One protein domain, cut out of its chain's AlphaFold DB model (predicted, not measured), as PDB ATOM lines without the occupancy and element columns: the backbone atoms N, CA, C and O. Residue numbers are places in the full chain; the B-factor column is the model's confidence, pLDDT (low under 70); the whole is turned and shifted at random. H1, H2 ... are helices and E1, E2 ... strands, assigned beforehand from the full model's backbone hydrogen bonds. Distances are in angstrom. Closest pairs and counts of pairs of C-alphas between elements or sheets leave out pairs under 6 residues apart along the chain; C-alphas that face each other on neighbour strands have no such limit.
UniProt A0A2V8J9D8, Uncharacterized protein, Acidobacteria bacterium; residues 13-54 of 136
ATOM      1  N   VAL A  13     166.297 157.315 220.671       80.38
ATOM      2  CA  VAL A  13     165.248 156.310 220.856       80.38
ATOM      3  C   VAL A  13     165.892 155.029 221.335       80.38
ATOM      4  O   VAL A  13     166.764 154.470 220.672       80.38
ATOM      5  N   THR A  14     165.403 154.547 222.466       83.00
ATOM      6  CA  THR A  14     165.736 153.229 222.982       83.00
ATOM      7  C   THR A  14     164.534 152.326 222.760       83.00
ATOM      8  O   THR A  14     163.426 152.665 223.176       83.00
ATOM      9  N   VAL A  15     164.744 151.196 222.092       82.94
ATOM     10  CA  VAL A  15     163.736 150.152 221.900       82.94
ATOM     11  C   VAL A  15     164.215 148.921 222.652       82.94
ATOM     12  O   VAL A  15     165.280 148.391 222.349       82.94
ATOM     13  N   ALA A  16     163.456 148.493 223.655       84.88
ATOM     14  CA  ALA A  16     163.697 147.231 224.341       84.88
ATOM     15  C   ALA A  16     162.813 146.163 223.695       84.88
ATOM     16  O   ALA A  16     161.588 146.274 223.740       84.88
ATOM     17  N   VAL A  17     163.438 145.162 223.084       85.62
ATOM     18  CA  VAL A  17     162.759 143.996 222.515       85.62
ATOM     19  C   VAL A  17     162.864 142.868 223.528       85.62
ATOM     20  O   VAL A  17     163.969 142.459 223.898       85.62
ATOM     21  N   THR A  18     161.723 142.389 224.021       86.44
ATOM     22  CA  THR A  18     161.699 141.275 224.977       86.44
ATOM     23  C   THR A  18     161.759 139.931 224.252       86.44
ATOM     24  O   THR A  18     161.382 139.834 223.085       86.44
ATOM     25  N   GLN A  19     162.168 138.862 224.947       85.44
ATOM     26  CA  GLN A  19     162.146 137.500 224.388       85.44
ATOM     27  C   GLN A  19     160.750 137.114 223.878       85.44
ATOM     28  O   GLN A  19     160.600 136.510 222.824       85.44
ATOM     29  N   LYS A  20     159.707 137.556 224.586       85.88
ATOM     30  CA  LYS A  20     158.313 137.333 224.203       85.88
ATOM     31  C   LYS A  20     157.936 138.038 222.894       85.88
ATOM     32  O   LYS A  20     157.077 137.538 222.172       85.88
ATOM     33  N   ASP A  21     158.528 139.198 222.609       81.19
ATOM     34  CA  ASP A  21     158.300 139.921 221.355       81.19
ATOM     35  C   ASP A  21     158.995 139.222 220.183       81.19
ATOM     36  O   ASP A  21     158.366 139.040 219.144       81.19
ATOM     37  N   TYR A  22     160.228 138.748 220.390       83.62
ATOM     38  CA  TYR A  22     160.965 137.945 219.412       83.62
ATOM     39  C   TYR A  22     160.215 136.653 219.058       83.62
ATOM     40  O   TYR A  22     159.889 136.418 217.895       83.62
ATOM     41  N   ASP A  23     159.823 135.866 220.064       84.25
ATOM     42  CA  ASP A  23     159.100 134.606 219.848       84.25
ATOM     43  C   ASP A  23     157.744 134.827 219.151       84.25
ATOM     44  O   ASP A  23     157.253 133.957 218.427       84.25
ATOM     45  N   ARG A  24     157.110 135.988 219.372       84.88
ATOM     46  CA  ARG A  24     155.856 136.366 218.705       84.88
ATOM     47  C   ARG A  24     156.074 136.634 217.219       84.88
ATOM     48  O   ARG A  24     155.247 136.205 216.421       84.88
ATOM     49  N   GLU A  25     157.141 137.335 216.856       80.00
ATOM     50  CA  GLU A  25     157.451 137.657 215.459       80.00
ATOM     51  C   GLU A  25     157.889 136.413 214.676       80.00
ATOM     52  O   GLU A  25     157.394 136.186 213.572       80.00
ATOM     53  N   VAL A  26     158.688 135.537 215.290       84.38
ATOM     54  CA  VAL A  26     159.060 134.243 214.694       84.38
ATOM     55  C   VAL A  26     157.822 133.363 214.466       84.38
ATOM     56  O   VAL A  26     157.639 132.813 213.381       84.38
ATOM     57  N   ARG A  27     156.896 133.283 215.437       85.19
ATOM     58  CA  ARG A  27     155.617 132.561 215.246       85.19
ATOM     59  C   ARG A  27     154.712 133.188 214.191       85.19
ATOM     60  O   ARG A  27     153.912 132.475 213.594       85.19
ATOM     61  N   ALA A  28     154.812 134.497 213.975       85.31
ATOM     62  CA  ALA A  28     154.088 135.189 212.913       85.31
ATOM     63  C   ALA A  28     154.674 134.911 211.514       85.31
ATOM     64  O   ALA A  28     154.135 135.406 210.527       85.31
ATOM     65  N   GLY A  29     155.739 134.105 211.422       83.56
ATOM     66  CA  GLY A  29     156.362 133.699 210.165       83.56
ATOM     67  C   GLY A  29     157.439 134.659 209.670       83.56
ATOM     68  O   GLY A  29     157.859 134.544 208.519       83.56
ATOM     69  N   VAL A  30     157.891 135.598 210.509       81.06
ATOM     70  CA  VAL A  30     159.068 136.419 210.204       81.06
ATOM     71  C   VAL A  30     160.305 135.544 210.365       81.06
ATOM     72  O   VAL A  30     160.445 134.835 211.363       81.06
ATOM     73  N   LYS A  31     161.199 135.560 209.375       82.56
ATOM     74  CA  LYS A  31     162.443 134.787 209.440       82.56
ATOM     75  C   LYS A  31     163.366 135.345 210.528       82.56
ATOM     76  O   LYS A  31     163.333 136.538 210.833       82.56
ATOM     77  N   GLU A  32     164.197 134.481 211.107       77.69
ATOM     78  CA  GLU A  32     165.081 134.820 212.236       77.69
ATOM     79  C   GLU A  32     166.114 135.918 211.917       77.69
ATOM     80  O   GLU A  32     166.584 136.609 212.821       77.69
ATOM     81  N   ASP A  33     166.474 136.082 210.643       82.56
ATOM     82  CA  ASP A  33     167.388 137.109 210.131       82.56
ATOM     83  C   ASP A  33     166.720 138.480 209.945       82.56
ATOM     84  O   ASP A  33     167.400 139.507 209.945       82.56
ATOM     85  N   GLU A  34     165.392 138.506 209.850       77.00
ATOM     86  CA  GLU A  34     164.578 139.718 209.700       77.00
ATOM     87  C   GLU A  34     163.972 140.192 211.036       77.00
ATOM     88  O   GLU A  34     163.381 141.272 211.109       77.00
ATOM     89  N   THR A  35     164.139 139.416 212.112       81.62
ATOM     90  CA  THR A  35     163.615 139.713 213.453       81.62
ATOM     91  C   THR A  35     164.649 140.394 214.347       81.62
ATOM     92  O   THR A  35     165.824 140.019 214.395       81.62
ATOM     93  N   PHE A  36     164.213 141.370 215.146       81.50
ATOM     94  CA  PHE A  36     165.076 141.935 216.183       81.50
ATOM     95  C   PHE A  36     165.253 140.924 217.316       81.50
ATOM     96  O   PHE A  36     164.294 140.567 217.997       81.50
ATOM     97  N   LYS A  37     166.491 140.486 217.555       84.31
ATOM     98  CA  LYS A  37     166.830 139.639 218.707       84.31
ATOM     99  C   LYS A  37     166.455 140.336 220.018       84.31
ATOM    100  O   LYS A  37     166.433 141.560 220.109       84.31
ATOM    101  N   SER A  38     166.198 139.560 221.065       85.75
ATOM    102  CA  SER A  38     165.942 140.122 222.391       85.75
ATOM    103  C   SER A  38     167.110 141.015 222.830       85.75
ATOM    104  O   SER A  38     168.261 140.567 222.848       85.75
ATOM    105  N   GLY A  39     166.839 142.268 223.187       86.69
ATOM    106  CA  GLY A  39     167.894 143.221 223.510       86.69
ATOM    107  C   GLY A  39     167.439 144.675 223.519       86.69
ATOM    108  O   GLY A  39     166.292 145.007 223.223       86.69
ATOM    109  N   VAL A  40     168.367 145.559 223.889       85.62
ATOM    110  CA  VAL A  40     168.141 147.007 223.920       85.62
ATOM    111  C   VAL A  40     168.823 147.646 222.719       85.62
ATOM    112  O   VAL A  40     170.047 147.732 222.653       85.62
ATOM    113  N   TYR A  41     168.019 148.146 221.792       83.75
ATOM    114  CA  TYR A  41     168.480 148.841 220.600       83.75
ATOM    115  C   TYR A  41     168.465 150.344 220.835       83.75
ATOM    116  O   TYR A  41     167.469 150.910 221.293       83.75
ATOM    117  N   ARG A  42     169.576 151.005 220.504       82.56
ATOM    118  CA  ARG A  42     169.694 152.466 220.528       82.56
ATOM    119  C   ARG A  42     169.748 152.983 219.102       82.56
ATOM    120  O   ARG A  42     170.596 152.570 218.318       82.56
ATOM    121  N   GLY A  43     168.852 153.905 218.785       79.19
ATOM    122  CA  GLY A  43     168.796 154.566 217.490       79.19
ATOM    123  C   GLY A  43     168.600 156.067 217.644       79.19
ATOM    124  O   GLY A  43     168.049 156.545 218.634       79.19
ATOM    125  N   ARG A  44     169.022 156.821 216.630       80.75
ATOM    126  CA  ARG A  44     168.775 158.262 216.532       80.75
ATOM    127  C   ARG A  44     167.636 158.508 215.546       80.75
ATOM    128  O   ARG A  44     167.721 158.090 214.390       80.75
ATOM    129  N   ARG A  45     166.572 159.203 215.960       75.25
ATOM    130  CA  ARG A  45     165.507 159.668 215.055       75.25
ATOM    131  C   ARG A  45     166.133 160.529 213.964       75.25
ATOM    132  O   ARG A  45     166.781 161.523 214.272       75.25
ATOM    133  N   GLY A  46     165.926 160.144 212.708       73.56
ATOM    134  CA  GLY A  46     166.502 160.837 211.555       73.56
ATOM    135  C   GLY A  46     167.974 160.512 211.276       73.56
ATOM    136  O   GLY A  46     168.490 160.978 210.271       73.56
ATOM    137  N   GLY A  47     168.638 159.670 212.080       78.25
ATOM    138  CA  GLY A  47     170.049 159.319 211.870       78.25
ATOM    139  C   GLY A  47     170.318 158.514 210.589       78.25
ATOM    140  O   GLY A  47     171.451 158.444 210.134       78.25
ATOM    141  N   PHE A  48     169.295 157.890 209.996       77.50
ATOM    142  CA  PHE A  48     169.393 157.302 208.655       77.50
ATOM    143  C   PHE A  48     169.470 158.393 207.576       77.50
ATOM    144  O   PHE A  48     170.403 158.394 206.788       77.50
ATOM    145  N   LEU A  49     168.556 159.370 207.615       72.88
ATOM    146  CA  LEU A  49     168.540 160.522 206.702       72.88
ATOM    147  C   LEU A  49     169.805 161.386 206.818       72.88
ATOM    148  O   LEU A  49     170.288 161.895 205.819       72.88
ATOM    149  N   GLU A  50     170.347 161.546 208.032       77.31
ATOM    150  CA  GLU A  50     171.615 162.263 208.250       77.31
ATOM    151  C   GLU A  50     172.818 161.537 207.622       77.31
ATOM    152  O   GLU A  50     173.772 162.193 207.219       77.31
ATOM    153  N   ARG A  51     172.788 160.196 207.550       78.81
ATOM    154  CA  ARG A  51     173.869 159.380 206.969       78.81
ATOM    155  C   ARG A  51     173.737 159.178 205.461       78.81
ATOM    156  O   ARG A  51     174.740 158.889 204.825       78.81
ATOM    157  N   HIS A  52     172.528 159.346 204.930       76.88
ATOM    158  CA  HIS A  52     172.202 159.165 203.520       76.88
ATOM    159  C   HIS A  52     171.517 160.417 202.950       76.88
ATOM    160  O   HIS A  52     170.316 160.386 202.660       76.88
ATOM    161  N   PRO A  53     172.237 161.549 202.810       69.56
ATOM    162  CA  PRO A  53     171.697 162.757 202.181       69.56
ATOM    163  C   PRO A  53     171.289 162.536 200.713       69.56
ATOM    164  O   PRO A  53     170.423 163.247 200.203       69.56
ATOM    165  N   GLU A  54     171.849 161.527 200.045       69.50
ATOM    166  CA  GLU A  54     171.464 161.073 198.706       69.50
ATOM    167  C   GLU A  54     169.993 160.624 198.623       69.50
ATOM    168  O   GLU A  54     169.327 160.854 197.614       69.50
TER     169      GLU A  54
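Overview. This is residues 13 to 54 of the 136 residues of an uncharacterized protein of Acidobacteria bacterium (UniProt A0A2V8J9D8). A two-stranded ribbon, E1 and E2, makes the floor of a loose, open shape, with H1 rising at one end and residues 46 to 54, of which 47 to 51 belong to H2, sticking out at the other. The 42 printed residues hold E1, H1, E2, H2 in that order; the sheet, E1 - E2, is antiparallel and the class mixed. The radius of gyration of the C-alphas is 13.1 A; the spans are 36 by 20 by 11 A, only just elongated.

Along the chain. Find C-alpha 13 at (165.248, 156.310, 220.856), where E1, residues 13 to 17, begins its 12.7 A. E2, residues 39 to 44, covers 16.6 A. H1, residues 19 to 27, covers 12.3 A. H2, residues 47 to 51, covers 6.2 A and ends at C-alpha 51, (173.869, 159.380, 206.969).

Arrangement. Look across E1 and E2, antiparallel at 159 degrees: N 13 and O 43, 2.8 A apart, are within hydrogen-bond range. C-alphas 16 and 40 face each other at 4.5 A. H2 is apart from E1 and H1. In H1 and H2 every O i to N i+4 pair is within range.

Size, cuts and confidence. The farthest C-alphas, Lys 20 and Glu 54, are 37.2 A apart. The printed part has no cut. The link from H1 to E2 is long, 11 residues. Residues 53 to 54 have pLDDT under 70.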